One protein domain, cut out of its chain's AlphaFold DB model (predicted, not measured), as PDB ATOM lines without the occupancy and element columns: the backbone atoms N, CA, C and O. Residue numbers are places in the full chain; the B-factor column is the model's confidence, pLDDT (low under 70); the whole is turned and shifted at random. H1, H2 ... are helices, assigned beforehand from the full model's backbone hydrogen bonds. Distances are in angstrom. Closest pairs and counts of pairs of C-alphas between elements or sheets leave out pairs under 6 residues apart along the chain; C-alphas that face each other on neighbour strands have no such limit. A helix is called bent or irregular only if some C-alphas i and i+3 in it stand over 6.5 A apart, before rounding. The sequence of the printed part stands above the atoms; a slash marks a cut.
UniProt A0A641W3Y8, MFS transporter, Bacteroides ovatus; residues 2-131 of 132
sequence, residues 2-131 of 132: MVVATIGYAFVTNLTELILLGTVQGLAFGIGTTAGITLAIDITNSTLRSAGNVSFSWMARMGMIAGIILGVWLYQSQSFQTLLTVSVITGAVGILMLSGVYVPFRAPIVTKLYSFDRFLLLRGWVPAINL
ATOM      1  N   MET A   2      12.123  11.463 -30.394       90.69
ATOM      2  CA  MET A   2      11.377  11.273 -29.132       90.69
ATOM      3  C   MET A   2      12.220  10.694 -27.983       90.69
ATOM      4  O   MET A   2      12.339  11.331 -26.948       90.69
ATOM      5  N   VAL A   3      12.863   9.537 -28.190       92.75
ATOM      6  CA  VAL A   3      13.678   8.862 -27.154       92.75
ATOM      7  C   VAL A   3      14.854   9.725 -26.687       92.75
ATOM      8  O   VAL A   3      15.158   9.774 -25.503       92.75
ATOM      9  N   VAL A   4      15.483  10.456 -27.611       92.38
ATOM     10  CA  VAL A   4      16.592  11.369 -27.298       92.38
ATOM     11  C   VAL A   4      16.107  12.527 -26.423       92.38
ATOM     12  O   VAL A   4      16.756  12.855 -25.438       92.38
ATOM     13  N   ALA A   5      14.937  13.100 -26.729       92.56
ATOM     14  CA  ALA A   5      14.328  14.130 -25.888       92.56
ATOM     15  C   ALA A   5      14.000  13.594 -24.482       92.56
ATOM     16  O   ALA A   5      14.206  14.302 -23.502       92.56
ATOM     17  N   THR A   6      13.573  12.330 -24.366       92.69
ATOM     18  CA  THR A   6      13.315  11.689 -23.066       92.69
ATOM     19  C   THR A   6      14.579  11.556 -22.213       92.69
ATOM     20  O   THR A   6      14.524  11.791 -21.010       92.69
ATOM     21  N   ILE A   7      15.729  11.242 -22.821       93.81
ATOM     22  CA  ILE A   7      17.028  11.220 -22.122       93.81
ATOM     23  C   ILE A   7      17.390  12.623 -21.606       93.81
ATOM     24  O   ILE A   7      17.943  12.757 -20.517       93.81
ATOM     25  N   GLY A   8      17.028  13.669 -22.355       91.44
ATOM     26  CA  GLY A   8      17.269  15.065 -21.987       91.44
ATOM     27  C   GLY A   8      16.701  15.467 -20.623       91.44
ATOM     28  O   GLY A   8      17.308  16.290 -19.945       91.44
ATOM     29  N   TYR A   9      15.609  14.841 -20.162       92.44
ATOM     30  CA  TYR A   9      15.040  15.122 -18.835       92.44
ATOM     31  C   TYR A   9      15.962  14.774 -17.669       92.44
ATOM     32  O   TYR A   9      15.782  15.325 -16.587       92.44
ATOM     33  N   ALA A  10      16.958  13.908 -17.869       92.44
ATOM     34  CA  ALA A  10      17.949  13.612 -16.838       92.44
ATOM     35  C   ALA A  10      18.867  14.811 -16.527       92.44
ATOM     36  O   ALA A  10      19.469  14.848 -15.457       92.44
ATOM     37  N   PHE A  11      18.970  15.779 -17.446       92.19
ATOM     38  CA  PHE A  11      19.891  16.918 -17.362       92.19
ATOM     39  C   PHE A  11      19.186  18.257 -17.130       92.19
ATOM     40  O   PHE A  11      19.845  19.292 -17.091       92.19
ATOM     41  N   VAL A  12      17.858  18.258 -16.997       92.88
ATOM     42  CA  VAL A  12      17.080  19.483 -16.794       92.88
ATOM     43  C   VAL A  12      17.333  20.039 -15.403       92.88
ATOM     44  O   VAL A  12      17.116  19.357 -14.402       92.88
ATOM     45  N   THR A  13      17.730  21.306 -15.348       92.56
ATOM     46  CA  THR A  13      17.989  22.026 -14.095       92.56
ATOM     47  C   THR A  13      17.034  23.196 -13.880       92.56
ATOM     48  O   THR A  13      16.750  23.551 -12.737       92.56
ATOM     49  N   ASN A  14      16.491  23.765 -14.962       95.00
ATOM     50  CA  ASN A  14      15.654  24.963 -14.923       95.00
ATOM     51  C   ASN A  14      14.317  24.779 -15.657       95.00
ATOM     52  O   ASN A  14      14.193  23.990 -16.594       95.00
ATOM     53  N   LEU A  15      13.317  25.586 -15.289       94.56
ATOM     54  CA  LEU A  15      11.987  25.550 -15.908       94.56
ATOM     55  C   LEU A  15      12.027  25.847 -17.417       94.56
ATOM     56  O   LEU A  15      11.306  25.224 -18.191       94.56
ATOM     57  N   THR A  16      12.882  26.772 -17.855       95.19
ATOM     58  CA  THR A  16      13.027  27.108 -19.280       95.19
ATOM     59  C   THR A  16      13.526  25.916 -20.096       95.19
ATOM     60  O   THR A  16      12.988  25.646 -21.168       95.19
ATOM     61  N   GLU A  17      14.504  25.167 -19.578       93.69
ATOM     62  CA  GLU A  17      15.010  23.940 -20.211       93.69
ATOM     63  C   GLU A  17      13.917  22.875 -20.291       93.69
ATOM     64  O   GLU A  17      13.759  22.238 -21.333       93.69
ATOM     65  N   LEU A  18      13.121  22.733 -19.223       94.69
ATOM     66  CA  LEU A  18      11.988  21.813 -19.190       94.69
ATOM     67  C   LEU A  18      10.955  22.147 -20.272       94.69
ATOM     68  O   LEU A  18      10.517  21.257 -20.999       94.69
ATOM     69  N   ILE A  19      10.580  23.423 -20.398       96.62
ATOM     70  CA  ILE A  19       9.613  23.878 -21.404       96.62
ATOM     71  C   ILE A  19      10.165  23.635 -22.809       96.62
ATOM     72  O   ILE A  19       9.467  23.067 -23.648       96.62
ATOM     73  N   LEU A  20      11.422  24.004 -23.069       95.69
ATOM     74  CA  LEU A  20      12.052  23.792 -24.373       95.69
ATOM     75  C   LEU A  20      12.111  22.301 -24.731       95.69
ATOM     76  O   LEU A  20      11.666  21.921 -25.815       95.69
ATOM     77  N   LEU A  21      12.564  21.437 -23.821       95.75
ATOM     78  CA  LEU A  21      12.567  19.988 -24.049       95.75
ATOM     79  C   LEU A  21      11.157  19.432 -24.258       95.75
ATOM     80  O   LEU A  21      10.959  18.627 -25.171       95.75
ATOM     81  N   GLY A  22      10.173  19.913 -23.498       94.81
ATOM     82  CA  GLY A  22       8.765  19.567 -23.678       94.81
ATOM     83  C   GLY A  22       8.244  19.942 -25.067       94.81
ATOM     84  O   GLY A  22       7.587  19.130 -25.720       94.81
ATOM     85  N   THR A  23       8.597  21.127 -25.578       95.44
ATOM     86  CA  THR A  23       8.219  21.533 -26.943       95.44
ATOM     87  C   THR A  23       8.873  20.654 -28.006       95.44
ATOM     88  O   THR A  23       8.185  20.178 -28.908       95.44
ATOM     89  N   VAL A  24      10.171  20.356 -27.880       95.56
ATOM     90  CA  VAL A  24      10.891  19.468 -28.808       95.56
ATOM     91  C   VAL A  24      10.281  18.069 -28.794       95.56
ATOM     92  O   VAL A  24      10.064  17.473 -29.852       95.56
ATOM     93  N   GLN A  25       9.954  17.553 -27.612       95.00
ATOM     94  CA  GLN A  25       9.300  16.264 -27.470       95.00
ATOM     95  C   GLN A  25       7.896  16.272 -28.102       95.00
ATOM     96  O   GLN A  25       7.562  15.346 -28.841       95.00
ATOM     97  N   GLY A  26       7.098  17.317 -27.879       94.50
ATOM     98  CA  GLY A  26       5.772  17.469 -28.486       94.50
ATOM     99  C   GLY A  26       5.821  17.532 -30.015       94.50
ATOM    100  O   GLY A  26       5.059  16.839 -30.691       94.50
ATOM    101  N   LEU A  27       6.771  18.284 -30.577       95.12
ATOM    102  CA  LEU A  27       7.005  18.334 -32.024       95.12
ATOM    103  C   LEU A  27       7.400  16.960 -32.575       95.12
ATOM    104  O   LEU A  27       6.844  16.499 -33.573       95.12
ATOM    105  N   ALA A  28       8.320  16.272 -31.898       94.38
ATOM    106  CA  ALA A  28       8.743  14.931 -32.278       94.38
ATOM    107  C   ALA A  28       7.577  13.929 -32.263       94.38
ATOM    108  O   ALA A  28       7.494  13.074 -33.147       94.38
ATOM    109  N   PHE A  29       6.674  14.051 -31.287       93.31
ATOM    110  CA  PHE A  29       5.464  13.240 -31.192       93.31
ATOM    111  C   PHE A  29       4.499  13.511 -32.351       93.31
ATOM    112  O   PHE A  29       4.027  12.569 -32.991       93.31
ATOM    113  N   GLY A  30       4.245  14.780 -32.682       92.75
ATOM    114  CA  GLY A  30       3.385  15.157 -33.809       92.75
ATOM    115  C   GLY A  30       3.912  14.652 -35.158       92.75
ATOM    116  O   GLY A  30       3.161  14.086 -35.958       92.75
ATOM    117  N   ILE A  31       5.223  14.775 -35.387       92.69
ATOM    118  CA  ILE A  31       5.873  14.242 -36.593       92.69
ATOM    119  C   ILE A  31       5.763  12.712 -36.622       92.69
ATOM    120  O   ILE A  31       5.345  12.146 -37.631       92.69
ATOM    121  N   GLY A  32       6.106  12.039 -35.519       91.31
ATOM    122  CA  GLY A  32       6.105  10.578 -35.440       91.31
ATOM    123  C   GLY A  32       4.720   9.954 -35.612       91.31
ATOM    124  O   GLY A  32       4.587   8.954 -36.312       91.31
ATOM    125  N   THR A  33       3.679  10.555 -35.037       90.12
ATOM    126  CA  THR A  33       2.296  10.066 -35.177       90.12
ATOM    127  C   THR A  33       1.787  10.213 -36.608       90.12
ATOM    128  O   THR A  33       1.252   9.255 -37.168       90.12
ATOM    129  N   THR A  34       2.022  11.363 -37.240       90.00
ATOM    130  CA  THR A  34       1.609  11.610 -38.631       90.00
ATOM    131  C   THR A  34       2.363  10.701 -39.608       90.00
ATOM    132  O   THR A  34       1.756  10.082 -40.488       90.00
ATOM    133  N   ALA A  35       3.680  10.556 -39.425       89.31
ATOM    134  CA  ALA A  35       4.508   9.646 -40.215       89.31
ATOM    135  C   ALA A  35       4.117   8.170 -40.003       89.31
ATOM    136  O   ALA A  35       4.087   7.392 -40.951       89.31
ATOM    137  N   GLY A  36       3.766   7.778 -38.776       89.88
ATOM    138  CA  GLY A  36       3.337   6.414 -38.464       89.88
ATOM    139  C   GLY A  36       2.009   6.041 -39.127       89.88
ATOM    140  O   GLY A  36       1.902   4.971 -39.722       89.88
ATOM    141  N   ILE A  37       1.016   6.936 -39.082       88.94
ATOM    142  CA  ILE A  37      -0.288   6.720 -39.734       88.94
ATOM    143  C   ILE A  37      -0.123   6.610 -41.252       88.94
ATOM    144  O   ILE A  37      -0.659   5.693 -41.873       88.94
ATOM    145  N   THR A  38       0.634   7.531 -41.854       88.94
ATOM    146  CA  THR A  38       0.894   7.510 -43.303       88.94
ATOM    147  C   THR A  38       1.600   6.223 -43.723       88.94
ATOM    148  O   THR A  38       1.140   5.555 -44.650       88.94
ATOM    149  N   LEU A  39       2.619   5.799 -42.972       88.50
ATOM    150  CA  LEU A  39       3.302   4.528 -43.201       88.50
ATOM    151  C   LEU A  39       2.349   3.325 -43.102       88.50
ATOM    152  O   LEU A  39       2.359   2.461 -43.979       88.50
ATOM    153  N   ALA A  40       1.498   3.278 -42.073       88.50
ATOM    154  CA  ALA A  40       0.522   2.204 -41.886       88.50
ATOM    155  C   ALA A  40      -0.457   2.099 -43.072       88.50
ATOM    156  O   ALA A  40      -0.798   0.999 -43.519       88.50
ATOM    157  N   ILE A  41      -0.882   3.233 -43.634       88.31
ATOM    158  CA  ILE A  41      -1.749   3.276 -44.821       88.31
ATOM    159  C   ILE A  41      -1.005   2.805 -46.080       88.31
ATOM    160  O   ILE A  41      -1.609   2.175 -46.957       88.31
ATOM    161  N   ASP A  42       0.288   3.090 -46.195       86.81
ATOM    162  CA  ASP A  42       1.087   2.735 -47.371       86.81
ATOM    163  C   ASP A  42       1.408   1.241 -47.469       86.81
ATOM    164  O   ASP A  42       1.420   0.698 -48.585       86.81
ATOM    165  N   ILE A  43       1.597   0.576 -46.324       86.56
ATOM    166  CA  ILE A  43       1.810  -0.878 -46.243       86.56
ATOM    167  C   ILE A  43       0.503  -1.679 -46.353       86.56
ATOM    168  O   ILE A  43       0.522  -2.832 -46.776       86.56
ATOM    169  N   THR A  44      -0.639  -1.084 -45.994       88.31
ATOM    170  CA  THR A  44      -1.934  -1.778 -46.009       88.31
ATOM    171  C   THR A  44      -2.502  -1.865 -47.430       88.31
ATOM    172  O   THR A  44      -2.526  -0.880 -48.175       88.31
ATOM    173  N   ASN A  45      -3.022  -3.040 -47.801       84.38
ATOM    174  CA  ASN A  45      -3.719  -3.251 -49.073       84.38
ATOM    175  C   ASN A  45      -4.901  -2.289 -49.243       84.38
ATOM    176  O   ASN A  45      -5.623  -2.000 -48.289       84.38
ATOM    177  N   SER A  46      -5.135  -1.830 -50.475       83.00
ATOM    178  CA  SER A  46      -6.109  -0.773 -50.790       83.00
ATOM    179  C   SER A  46      -7.521  -1.051 -50.266       83.00
ATOM    180  O   SER A  46      -8.163  -0.136 -49.756       83.00
ATOM    181  N   THR A  47      -7.974  -2.304 -50.325       86.81
ATOM    182  CA  THR A  47      -9.295  -2.747 -49.852       86.81
ATOM    183  C   THR A  47      -9.452  -2.699 -48.332       86.81
ATOM    184  O   THR A  47     -10.569  -2.586 -47.837       86.81
ATOM    185  N   LEU A  48      -8.347  -2.745 -47.583       88.00
ATOM    186  CA  LEU A  48      -8.328  -2.801 -46.119       88.00
ATOM    187  C   LEU A  48      -7.801  -1.515 -45.476       88.00
ATOM    188  O   LEU A  48      -7.709  -1.446 -44.255       88.00
ATOM    189  N   ARG A  49      -7.479  -0.476 -46.260       86.38
ATOM    190  CA  ARG A  49      -6.863   0.764 -45.755       86.38
ATOM    191  C   ARG A  49      -7.658   1.446 -44.648       86.38
ATOM    192  O   ARG A  49      -7.064   1.880 -43.668       86.38
ATOM    193  N   SER A  50      -8.982   1.523 -44.785       87.38
ATOM    194  CA  SER A  50      -9.843   2.137 -43.764       87.38
ATOM    195  C   SER A  50      -9.805   1.341 -42.457       87.38
ATOM    196  O   SER A  50      -9.477   1.889 -41.406       87.38
ATOM    197  N   ALA A  51     -10.037   0.026 -42.534       88.50
ATOM    198  CA  ALA A  51     -10.002  -0.861 -41.375       88.50
ATOM    199  C   ALA A  51      -8.616  -0.869 -40.704       88.50
ATOM    200  O   ALA A  51      -8.523  -0.697 -39.492       88.50
ATOM    201  N   GLY A  52      -7.540  -0.971 -41.489       86.56
ATOM    202  CA  GLY A  52      -6.162  -0.929 -40.995       86.56
ATOM    203  C   GLY A  52      -5.819   0.390 -40.303       86.56
ATOM    204  O   GLY A  52      -5.235   0.378 -39.221       86.56
ATOM    205  N   ASN A  53      -6.244   1.529 -40.862       89.38
ATOM    206  CA  ASN A  53      -6.036   2.839 -40.243       89.38
ATOM    207  C   ASN A  53      -6.796   2.989 -38.914       89.38
ATOM    208  O   ASN A  53      -6.260   3.523 -37.939       89.38
ATOM    209  N   VAL A  54      -8.036   2.490 -38.852       90.94
ATOM    210  CA  VAL A  54      -8.832   2.476 -37.617       90.94
ATOM    211  C   VAL A  54      -8.157   1.604 -36.559       90.94
ATOM    212  O   VAL A  54      -7.960   2.067 -35.436       90.94
ATOM    213  N   SER A  55      -7.735   0.387 -36.912       90.31
ATOM    214  CA  SER A  55      -7.013  -0.507 -35.999       90.31
ATOM    215  C   SER A  55      -5.709   0.115 -35.495       90.31
ATOM    216  O   SER A  55      -5.465   0.115 -34.289       90.31
ATOM    217  N   PHE A  56      -4.904   0.710 -36.379       90.81
ATOM    218  CA  PHE A  56      -3.674   1.408 -35.994       90.81
ATOM    219  C   PHE A  56      -3.956   2.561 -35.020       90.81
ATOM    220  O   PHE A  56      -3.308   2.674 -33.980       90.81
ATOM    221  N   SER A  57      -4.972   3.378 -35.313       90.75
ATOM    222  CA  SER A  57      -5.377   4.503 -34.461       90.75
ATOM    223  C   SER A  57      -5.831   4.045 -33.072       90.75
ATOM    224  O   SER A  57      -5.495   4.680 -32.070       90.75
ATOM    225  N   TRP A  58      -6.566   2.934 -32.988       93.94
ATOM    226  CA  TRP A  58      -6.959   2.340 -31.709       93.94
ATOM    227  C   TRP A  58      -5.758   1.826 -30.923       93.94
ATOM    228  O   TRP A  58      -5.632   2.148 -29.743       93.94
ATOM    229  N   MET A  59      -4.842   1.107 -31.572       93.62
ATOM    230  CA  MET A  59      -3.627   0.616 -30.918       93.62
ATOM    231  C   MET A  59      -2.757   1.765 -30.396       93.62
ATOM    232  O   MET A  59      -2.278   1.697 -29.265       93.62
ATOM    233  N   ALA A  60      -2.620   2.857 -31.156       92.19
ATOM    234  CA  ALA A  60      -1.895   4.047 -30.713       92.19
ATOM    235  C   ALA A  60      -2.522   4.676 -29.453       92.19
ATOM    236  O   ALA A  60      -1.812   5.018 -28.506       92.19
ATOM    237  N   ARG A  61      -3.858   4.788 -29.400       93.88
ATOM    238  CA  ARG A  61      -4.579   5.312 -28.224       93.88
ATOM    239  C   ARG A  61      -4.446   4.402 -27.008       93.88
ATOM    240  O   ARG A  61      -4.183   4.896 -25.914       93.88
ATOM    241  N   MET A  62      -4.575   3.092 -27.201       94.88
ATOM    242  CA  MET A  62      -4.384   2.112 -26.129       94.88
ATOM    243  C   MET A  62      -2.955   2.159 -25.586       94.88
ATOM    244  O   MET A  62      -2.769   2.138 -24.372       94.88
ATOM    245  N   GLY A  63      -1.958   2.317 -26.463       94.12
ATOM    246  CA  GLY A  63      -0.564   2.521 -26.071       94.12
ATOM    247  C   GLY A  63      -0.365   3.769 -25.205       94.12
ATOM    248  O   GLY A  63       0.320   3.694 -24.189       94.12
ATOM    249  N   MET A  64      -1.007   4.894 -25.543       94.81
ATOM    250  CA  MET A  64      -0.963   6.104 -24.709       94.81
ATOM    251  C   MET A  64      -1.594   5.881 -23.332       94.81
ATOM    252  O   MET A  64      -0.986   6.231 -22.324       94.81
ATOM    253  N   ILE A  65      -2.780   5.265 -23.272       96.56
ATOM    254  CA  ILE A  65      -3.468   4.976 -22.002       96.56
ATOM    255  C   ILE A  65      -2.609   4.055 -21.128       96.56
ATOM    256  O   ILE A  65      -2.364   4.363 -19.962       96.56
ATOM    257  N   ALA A  66      -2.105   2.958 -21.698       95.06
ATOM    258  CA  ALA A  66      -1.233   2.024 -20.996       95.06
ATOM    259  C   ALA A  66       0.054   2.708 -20.509       95.06
ATOM    260  O   ALA A  66       0.458   2.508 -19.364       95.06
ATOM    261  N   GLY A  67       0.658   3.559 -21.342       94.44
ATOM    262  CA  GLY A  67       1.836   4.344 -20.985       94.44
ATOM    263  C   GLY A  67       1.588   5.295 -19.812       94.44
ATOM    264  O   GLY A  67       2.420   5.365 -18.912       94.44
ATOM    265  N   ILE A  68       0.435   5.973 -19.771       95.38
ATOM    266  CA  ILE A  68       0.062   6.848 -18.648       95.38
ATOM    267  C   ILE A  68      -0.122   6.027 -17.368       95.38
ATOM    268  O   ILE A  68       0.447   6.381 -16.339       95.38
ATOM    269  N   ILE A  69      -0.875   4.923 -17.424       95.94
ATOM    270  CA  ILE A  69      -1.136   4.076 -16.249       95.94
ATOM    271  C   ILE A  69       0.179   3.528 -15.680       95.94
ATOM    272  O   ILE A  69       0.447   3.683 -14.488       95.94
ATOM    273  N   LEU A  70       1.019   2.933 -16.533       94.25
ATOM    274  CA  LEU A  70       2.313   2.385 -16.123       94.25
ATOM    275  C   LEU A  70       3.272   3.480 -15.648       94.25
ATOM    276  O   LEU A  70       3.979   3.278 -14.664       94.25
ATOM    277  N   GLY A  71       3.277   4.640 -16.305       93.62
ATOM    278  CA  GLY A  71       4.110   5.778 -15.930       93.62
ATOM    279  C   GLY A  71       3.745   6.338 -14.558       93.62
ATOM    280  O   GLY A  71       4.624   6.517 -13.720       93.62
ATOM    281  N   VAL A  72       2.454   6.554 -14.286       95.12
ATOM    282  CA  VAL A  72       1.983   7.027 -12.974       95.12
ATOM    283  C   VAL A  72       2.281   5.996 -11.888       95.12
ATOM    284  O   VAL A  72       2.792   6.354 -10.827       95.12
ATOM    285  N   TRP A  73       2.024   4.714 -12.156       94.44
ATOM    286  CA  TRP A  73       2.311   3.643 -11.205       94.44
ATOM    287  C   TRP A  73       3.810   3.529 -10.884       94.44
ATOM    288  O   TRP A  73       4.185   3.433  -9.712       94.44
ATOM    289  N   LEU A  74       4.685   3.607 -11.892       93.94
ATOM    290  CA  LEU A  74       6.140   3.618 -11.697       93.94
ATOM    291  C   LEU A  74       6.609   4.859 -10.940       93.94
ATOM    292  O   LEU A  74       7.468   4.744 -10.074       93.94
ATOM    293  N   TYR A  75       6.033   6.027 -11.226       92.94
ATOM    294  CA  TYR A  75       6.377   7.263 -10.526       92.94
ATOM    295  C   TYR A  75       6.021   7.206  -9.035       92.94
ATOM    296  O   TYR A  75       6.754   7.728  -8.203       92.94
ATOM    297  N   GLN A  76       4.898   6.570  -8.691       93.81
ATOM    298  CA  GLN A  76       4.463   6.425  -7.301       93.81
ATOM    299  C   GLN A  76       5.242   5.350  -6.538       93.81
ATOM    300  O   GLN A  76       5.412   5.463  -5.327       93.81
ATOM    301  N   SER A  77       5.682   4.296  -7.224       90.62
ATOM    302  CA  SER A  77       6.321   3.138  -6.591       90.62
ATOM    303  C   SER A  77       7.848   3.189  -6.594       90.62
ATOM    304  O   SER A  77       8.466   2.510  -5.775       90.62
ATOM    305  N   GLN A  78       8.470   3.935  -7.510       92.69
ATOM    306  CA  GLN A  78       9.913   3.926  -7.764       92.69
ATOM    307  C   GLN A  78      10.470   5.343  -7.961       92.69
ATOM    308  O   GLN A  78       9.745   6.328  -8.061       92.69
ATOM    309  N   SER A  79      11.800   5.450  -8.034       91.88
ATOM    310  CA  SER A  79      12.478   6.722  -8.298       91.88
ATOM    311  C   SER A  79      12.228   7.237  -9.724       91.88
ATOM    312  O   SER A  79      12.027   6.465 -10.666       91.88
ATOM    313  N   PHE A  80      12.352   8.554  -9.909       90.00
ATOM    314  CA  PHE A  80      12.254   9.191 -11.226       90.00
ATOM    315  C   PHE A  80      13.277   8.646 -12.241       90.00
ATOM    316  O   PHE A  80      12.957   8.484 -13.417       90.00
ATOM    317  N   GLN A  81      14.483   8.284 -11.789       91.12
ATOM    318  CA  GLN A  81      15.523   7.697 -12.645       91.12
ATOM    319  C   GLN A  81      15.101   6.332 -13.206       91.12
ATOM    320  O   GLN A  81      15.327   6.039 -14.383       91.12
ATOM    321  N   THR A  82      14.426   5.512 -12.394       92.56
ATOM    322  CA  THR A  82      13.865   4.230 -12.839       92.56
ATOM    323  C   THR A  82      12.798   4.455 -13.911       92.56
ATOM    324  O   THR A  82      12.835   3.810 -14.959       92.56
ATOM    325  N   LEU A  83      11.892   5.416 -13.698       94.19
ATOM    326  CA  LEU A  83      10.855   5.775 -14.671       94.19
ATOM    327  C   LEU A  83      11.447   6.258 -16.001       94.19
ATOM    328  O   LEU A  83      11.007   5.815 -17.066       94.19
ATOM    329  N   LEU A  84      12.459   7.131 -15.952       93.94
ATOM    330  CA  LEU A  84      13.151   7.605 -17.151       93.94
ATOM    331  C   LEU A  84      13.821   6.450 -17.900       93.94
ATOM    332  O   LEU A  84      13.630   6.311 -19.108       93.94
ATOM    333  N   THR A  85      14.542   5.583 -17.190       93.88
ATOM    334  CA  THR A  85      15.243   4.439 -17.791       93.88
ATOM    335  C   THR A  85      14.267   3.483 -18.478       93.88
ATOM    336  O   THR A  85      14.470   3.117 -19.637       93.88
ATOM    337  N   VAL A  86      13.164   3.125 -17.811       94.81
ATOM    338  CA  VAL A  86      12.122   2.253 -18.381       94.81
ATOM    339  C   VAL A  86      11.478   2.895 -19.612       94.81
ATOM    340  O   VAL A  86      11.261   2.214 -20.618       94.81
ATOM    341  N   SER A  87      11.226   4.207 -19.575       94.25
ATOM    342  CA  SER A  87      10.670   4.950 -20.713       94.25
ATOM    343  C   SER A  87      11.611   4.921 -21.922       94.25
ATOM    344  O   SER A  87      11.171   4.670 -23.047       94.25
ATOM    345  N   VAL A  88      12.915   5.113 -21.698       95.75
ATOM    346  CA  VAL A  88      13.940   5.076 -22.753       95.75
ATOM    347  C   VAL A  88      14.074   3.674 -23.350       95.75
ATOM    348  O   VAL A  88      14.070   3.544 -24.574       95.75
ATOM    349  N   ILE A  89      14.126   2.627 -22.518       95.75
ATOM    350  CA  ILE A  89      14.194   1.230 -22.979       95.75
ATOM    351  C   ILE A  89      12.959   0.882 -23.815       95.75
ATOM    352  O   ILE A  89      13.092   0.369 -24.925       95.75
ATOM    353  N   THR A  90      11.762   1.209 -23.327       95.00
ATOM    354  CA  THR A  90      10.507   0.930 -24.044       95.00
ATOM    355  C   THR A  90      10.467   1.654 -25.391       95.00
ATOM    356  O   THR A  90      10.110   1.064 -26.411       95.00
ATOM    357  N   GLY A  91      10.906   2.917 -25.428       93.62
ATOM    358  CA  GLY A  91      11.033   3.672 -26.672       93.62
ATOM    359  C   GLY A  91      12.053   3.069 -27.644       93.62
ATOM    360  O   GLY A  91      11.783   2.997 -28.842       93.62
ATOM    361  N   ALA A  92      13.198   2.592 -27.150       94.94
ATOM    362  CA  ALA A  92      14.215   1.928 -27.966       94.94
ATOM    363  C   ALA A  92      13.706   0.602 -28.557       94.94
ATOM    364  O   ALA A  92      13.875   0.366 -29.752       94.94
ATOM    365  N   VAL A  93      13.013  -0.221 -27.760       95.38
ATOM    366  CA  VAL A  93      12.351  -1.449 -28.237       95.38
ATOM    367  C   VAL A  93      11.323  -1.123 -29.323       95.38
ATOM    368  O   VAL A  93      11.292  -1.792 -30.355       95.38
ATOM    369  N   GLY A  94      10.537  -0.056 -29.149       92.44
ATOM    370  CA  GLY A  94       9.598   0.412 -30.172       92.44
ATOM    371  C   GLY A  94      10.280   0.770 -31.497       92.44
ATOM    372  O   GLY A  94       9.791   0.383 -32.557       92.44
ATOM    373  N   ILE A  95      11.434   1.448 -31.452       92.56
ATOM    374  CA  ILE A  95      12.230   1.768 -32.652       92.56
ATOM    375  C   ILE A  95      12.750   0.494 -33.330       92.56
ATOM    376  O   ILE A  95      12.675   0.396 -34.553       92.56
ATOM    377  N   LEU A  96      13.237  -0.482 -32.557       93.94
ATOM    378  CA  LEU A  96      13.719  -1.764 -33.088       93.94
ATOM    379  C   LEU A  96      12.604  -2.576 -33.758       93.94
ATOM    380  O   LEU A  96      12.834  -3.222 -34.775       93.94
ATOM    381  N   MET A  97      11.384  -2.541 -33.219       92.12
ATOM    382  CA  MET A  97      10.241  -3.182 -33.874       92.12
ATOM    383  C   MET A  97       9.856  -2.467 -35.172       92.12
ATOM    384  O   MET A  97       9.579  -3.121 -36.176       92.12
ATOM    385  N   LEU A  98       9.881  -1.132 -35.174       89.69
ATOM    386  CA  LEU A  98       9.596  -0.319 -36.357       89.69
ATOM    387  C   LEU A  98      10.624  -0.517 -37.476       89.69
ATOM    388  O   LEU A  98      10.237  -0.536 -38.642       89.69
ATOM    389  N   SER A  99      11.908  -0.699 -37.154       88.81
ATOM    390  CA  SER A  99      12.946  -0.932 -38.168       88.81
ATOM    391  C   SER A  99      12.806  -2.280 -38.883       88.81
ATOM    392  O   SER A  99      13.309  -2.426 -39.995       88.81
ATOM    393  N   GLY A 100      12.104  -3.246 -38.283       87.50
ATOM    394  CA  GLY A 100      11.770  -4.524 -38.915       87.50
ATOM    395  C   GLY A 100      10.589  -4.461 -39.890       87.50
ATOM    396  O   GLY A 100      10.331  -5.437 -40.594       87.50
ATOM    397  N   VAL A 101       9.855  -3.344 -39.951       87.44
ATOM    398  CA  VAL A 101       8.691  -3.204 -40.836       87.44
ATOM    399  C   VAL A 101       9.155  -2.966 -42.269       87.44
ATOM    400  O   VAL A 101       9.800  -1.964 -42.576       87.44
ATOM    401  N   TYR A 102       8.784  -3.873 -43.174       84.81
ATOM    402  CA  TYR A 102       9.039  -3.700 -44.599       84.81
ATOM    403  C   TYR A 102       8.186  -2.563 -45.174       84.81
ATOM    404  O   TYR A 102       6.958  -2.571 -45.067       84.81
ATOM    405  N   VAL A 103       8.845  -1.615 -45.839       80.94
ATOM    406  CA  VAL A 103       8.196  -0.480 -46.496       80.94
ATOM    407  C   VAL A 103       8.285  -0.670 -48.013       80.94
ATOM    408  O   VAL A 103       9.386  -0.609 -48.563       80.94
ATOM    409  N   PRO A 104       7.162  -0.896 -48.721       72.56
ATOM    410  CA  PRO A 104       7.180  -1.010 -50.170       72.56
ATOM    411  C   PRO A 104       7.527   0.355 -50.773       72.56
ATOM    412  O   PRO A 104       6.800   1.332 -50.589       72.56
ATOM    413  N   PHE A 105       8.635   0.430 -51.507       69.38
ATOM    414  CA  PHE A 105       9.041   1.656 -52.185       69.38
ATOM    415  C   PHE A 105       8.023   2.018 -53.277       69.38
ATOM    416  O   PHE A 105       7.913   1.333 -54.295       69.38
ATOM    417  N   ARG A 106       7.265   3.101 -53.074       65.12
ATOM    418  CA  ARG A 106       6.365   3.676 -54.083       65.12
ATOM    419  C   ARG A 106       7.018   4.944 -54.634       65.12
ATOM    420  O   ARG A 106       6.953   5.998 -54.009       65.12
ATOM    421  N   ALA A 107       7.696   4.825 -55.778       53.59
ATOM    422  CA  ALA A 107       8.430   5.933 -56.388       53.59
ATOM    423  C   ALA A 107       7.508   7.137 -56.688       53.59
ATOM    424  O   ALA A 107       6.393   6.941 -57.184       53.59
ATOM    425  N   PRO A 108       7.949   8.384 -56.435       58.12
ATOM    426  CA  PRO A 108       7.187   9.564 -56.814       58.12
ATOM    427  C   PRO A 108       7.132   9.679 -58.341       58.12
ATOM    428  O   PRO A 108       8.143   9.908 -59.003       58.12
ATOM    429  N   ILE A 109       5.934   9.540 -58.908       60.22
ATOM    430  CA  ILE A 109       5.662   9.873 -60.309       60.22
ATOM    431  C   ILE A 109       5.756  11.401 -60.419       60.22
ATOM    432  O   ILE A 109       4.846  12.109 -60.000       60.22
ATOM    433  N   VAL A 110       6.915  11.881 -60.883       61.12
ATOM    434  CA  VAL A 110       7.243  13.255 -61.313       61.12
ATOM    435  C   VAL A 110       6.512  14.356 -60.528       61.12
ATOM    436  O   VAL A 110       5.491  14.886 -60.960       61.12
ATOM    437  N   THR A 111       7.041  14.752 -59.370       57.94
ATOM    438  CA  THR A 111       6.511  15.911 -58.634       57.94
ATOM    439  C   THR A 111       7.261  17.189 -59.009       57.94
ATOM    440  O   THR A 111       8.485  17.246 -58.917       57.94
ATOM    441  N   LYS A 112       6.520  18.234 -59.399       60.31
ATOM    442  CA  LYS A 112       7.027  19.603 -59.607       60.31
ATOM    443  C   LYS A 112       7.676  20.122 -58.308       60.31
ATOM    444  O   LYS A 112       7.111  19.906 -57.241       60.31
ATOM    445  N   LEU A 113       8.817  20.822 -58.400       62.59
ATOM    446  CA  LEU A 113       9.626  21.298 -57.252       62.59
ATOM    447  C   LEU A 113       8.847  22.130 -56.217       62.59
ATOM    448  O   LEU A 113       9.221  22.172 -55.050       62.59
ATOM    449  N   TYR A 114       7.767  22.785 -56.639       59.69
ATOM    450  CA  TYR A 114       6.902  23.579 -55.780       59.69
ATOM    451  C   TYR A 114       5.448  23.361 -56.212       59.69
ATOM    452  O   TYR A 114       5.100  23.601 -57.372       59.69
ATOM    453  N   SER A 115       4.605  22.859 -55.310       63.03
ATOM    454  CA  SER A 115       3.168  22.685 -55.543       63.03
ATOM    455  C   SER A 115       2.399  22.894 -54.242       63.03
ATOM    456  O   SER A 115       2.536  22.114 -53.299       63.03
ATOM    457  N   PHE A 116       1.583  23.949 -54.199       63.50
ATOM    458  CA  PHE A 116       0.699  24.249 -53.070       63.50
ATOM    459  C   PHE A 116      -0.572  23.386 -53.056       63.50
ATOM    460  O   PHE A 116      -1.149  23.191 -51.988       63.50
ATOM    461  N   ASP A 117      -0.958  22.801 -54.198       59.03
ATOM    462  CA  ASP A 117      -2.185  21.995 -54.355       59.03
ATOM    463  C   ASP A 117      -2.214  20.741 -53.469       59.03
ATOM    464  O   ASP A 117      -3.280  20.212 -53.163       59.03
ATOM    465  N   ARG A 118      -1.040  20.246 -53.054       60.84
ATOM    466  CA  ARG A 118      -0.924  19.019 -52.250       60.84
ATOM    467  C   ARG A 118      -1.081  19.243 -50.747       60.84
ATOM    468  O   ARG A 118      -1.447  18.305 -50.050       60.84
ATOM    469  N   PHE A 119      -0.781  20.449 -50.260       59.53
ATOM    470  CA  PHE A 119      -0.787  20.775 -48.827       59.53
ATOM    471  C   PHE A 119      -1.948  21.686 -48.433       59.53
ATOM    472  O   PHE A 119      -2.525  21.510 -47.364       59.53
ATOM    473  N   LEU A 120      -2.321  22.636 -49.293       61.59
ATOM    474  CA  LEU A 120      -3.456  23.526 -49.083       61.59
ATOM    475  C   LEU A 120      -4.486  23.251 -50.175       61.59
ATOM    476  O   LEU A 120      -4.455  23.856 -51.244       61.59
ATOM    477  N   LEU A 121      -5.428  22.348 -49.893       68.81
ATOM    478  CA  LEU A 121      -6.616  22.155 -50.725       68.81
ATOM    479  C   LEU A 121      -7.510  23.395 -50.600       68.81
ATOM    480  O   LEU A 121      -8.519  23.359 -49.902       68.81
ATOM    481  N   LEU A 122      -7.161  24.496 -51.273       64.62
ATOM    482  CA  LEU A 122      -7.911  25.761 -51.230       64.62
ATOM    483  C   LEU A 122      -9.404  25.558 -51.562       64.62
ATOM    484  O   LEU A 122     -10.265  26.236 -51.014       64.62
ATOM    485  N   ARG A 123      -9.722  24.568 -52.408       65.31
ATOM    486  CA  ARG A 123     -11.097  24.186 -52.778       65.31
ATOM    487  C   ARG A 123     -11.824  23.318 -51.740       65.31
ATOM    488  O   ARG A 123     -13.043  23.207 -51.802       65.31
ATOM    489  N   GLY A 124     -11.105  22.705 -50.800       66.94
ATOM    490  CA  GLY A 124     -11.659  21.836 -49.756       66.94
ATOM    491  C   GLY A 124     -12.228  22.580 -48.542       66.94
ATOM    492  O   GLY A 124     -12.922  21.970 -47.735       66.94
ATOM    493  N   TRP A 125     -11.989  23.892 -48.427       73.25
ATOM    494  CA  TRP A 125     -12.456  24.694 -47.288       73.25
ATOM    495  C   TRP A 125     -13.978  24.878 -47.275       73.25
ATOM    496  O   TRP A 125     -14.582  24.842 -46.209       73.25
ATOM    497  N   VAL A 126     -14.617  25.008 -48.446       74.75
ATOM    498  CA  VAL A 126     -16.081  25.159 -48.541       74.75
ATOM    499  C   VAL A 126     -16.812  23.900 -48.032       74.75
ATOM    500  O   VAL A 126     -17.679  24.038 -47.172       74.75
ATOM    501  N   PRO A 127     -16.440  22.668 -48.447       72.56
ATOM    502  CA  PRO A 127     -16.958  21.445 -47.830       72.56
ATOM    503  C   PRO A 127     -16.649  21.309 -46.333       72.56
ATOM    504  O   PRO A 127     -17.479  20.784 -45.598       72.56
ATOM    505  N   ALA A 128     -15.473  21.759 -45.877       72.12
ATOM    506  CA  ALA A 128     -15.061  21.641 -44.476       72.12
ATOM    507  C   ALA A 128     -15.896  22.524 -43.536       72.12
ATOM    508  O   ALA A 128     -16.250  22.076 -42.451       72.12
ATOM    509  N   ILE A 129     -16.261  23.738 -43.964       74.38
ATOM    510  CA  ILE A 129     -17.179  24.616 -43.218       74.38
ATOM    511  C   ILE A 129     -18.581  24.001 -43.137       74.38
ATOM    512  O   ILE A 129     -19.235  24.116 -42.114       74.38
ATOM    513  N   ASN A 130     -19.027  23.313 -44.189       75.06
ATOM    514  CA  ASN A 130     -20.335  22.654 -44.221       75.06
ATOM    515  C   ASN A 130     -20.417  21.379 -43.348       75.06
ATOM    516  O   ASN A 130     -21.486  20.794 -43.213       75.06
ATOM    517  N   LEU A 131     -19.284  20.908 -42.818       72.06
ATOM    518  CA  LEU A 131     -19.175  19.731 -41.946       72.06
ATOM    519  C   LEU A 131     -19.073  20.091 -40.452       72.06
ATOM    520  O   LEU A 131     -19.032  19.177 -39.628       72.06
TER     521      LEU A 131
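AT A GLANCE: This is residues 2 to 131 of the 132 residues of the protein "MFS transporter" of Bacteroides ovatus (UniProt A0A641W3Y8). Four helices, H1 to H4, make a loose up-and-down bundle, each running against the one before it; the long H2 and H3 form a narrow V that meets near their link, and the short H1 sits between H2 and H4. From the end of H4 a long link leads away from this body, and residues 107 to 131, with the small helix H5, stick out from it. The printed part has 130 residues with five named helices, H1 to H5 in order along the chain, and no named strand; the class is all helix. The whole is loose, with a radius of gyration of the C-alphas of 19.2 A, and elongated, spanning 51 by 33 by 33 A.

IN THESE COORDINATES: H1 is residues 2 to 11, beginning at C-alpha 2 at (11.377, 11.273, -29.132). H2 is residues 15 to 43 and measures 41.5 A from first to last C-alpha. H3, residues 46 to 77, is the longest helix at 46.1 A and ends at C-alpha 77 at (6.321, 3.138, -6.591). H3 has a kink of 27 degrees near residue 53 and is irregular, with C-alphas 47 and 50 lying 7.8 A apart. H4 is residues 80 to 99, 28.8 A long. H5 is residues 122 to 129, ending at C-alpha 129 at (-17.179, 24.616, -43.218); it is only just irregular, with C-alphas 123 and 126 lying 6.6 A apart.

HOW THE PARTS SIT: H1 and H2 form a helical hairpin and touch, H2 with residues 18 to 29 alone; their closest C-alphas, of Met 2 and Ala 28, are 5.5 A apart, and they run opposite ways at a shallow tilt of 16 degrees. H2 and H3 form a hairpin at a shallow tilt of 30 degrees, opposite ways. They touch through residues 37 to 41 of H2 and 49 to 57 of H3 alone, closest at the C-alphas of Ile 41 and Arg 49, 5.8 A. H3 and H4 form a hairpin at a shallow tilt of 18 degrees, opposite ways. They touch through residues 71 to 75 of H3 and 82 to 83 of H4 alone, closest at the C-alphas of Leu 74 and Leu 83, 6.0 A. H4 also touches H1, opposite ways at a shallow tilt of 20 degrees, closest at the C-alphas of Val 3 and Val 88, 5.8 A. H1 and H3 are apart, as are H2 and H4, and H5 touches no helix. In H2 and H4 every O i to N i+4 pair is within hydrogen-bond range; the counts are 3 of 6 in H1, 26 of 28 in H3 and 2 of 4 in H5.

THE WHOLE: The two C-alphas farthest apart, of Ser 77 and Val 110, are 55.7 A apart. The printed part has no cut. The links H1 to H2, H2 to H3 and H3 to H4 are tight; H4 to H5 is long, with 22 residues. Residues 105 to 124 have pLDDT under 70, against a mean of 86.3 for the printed part.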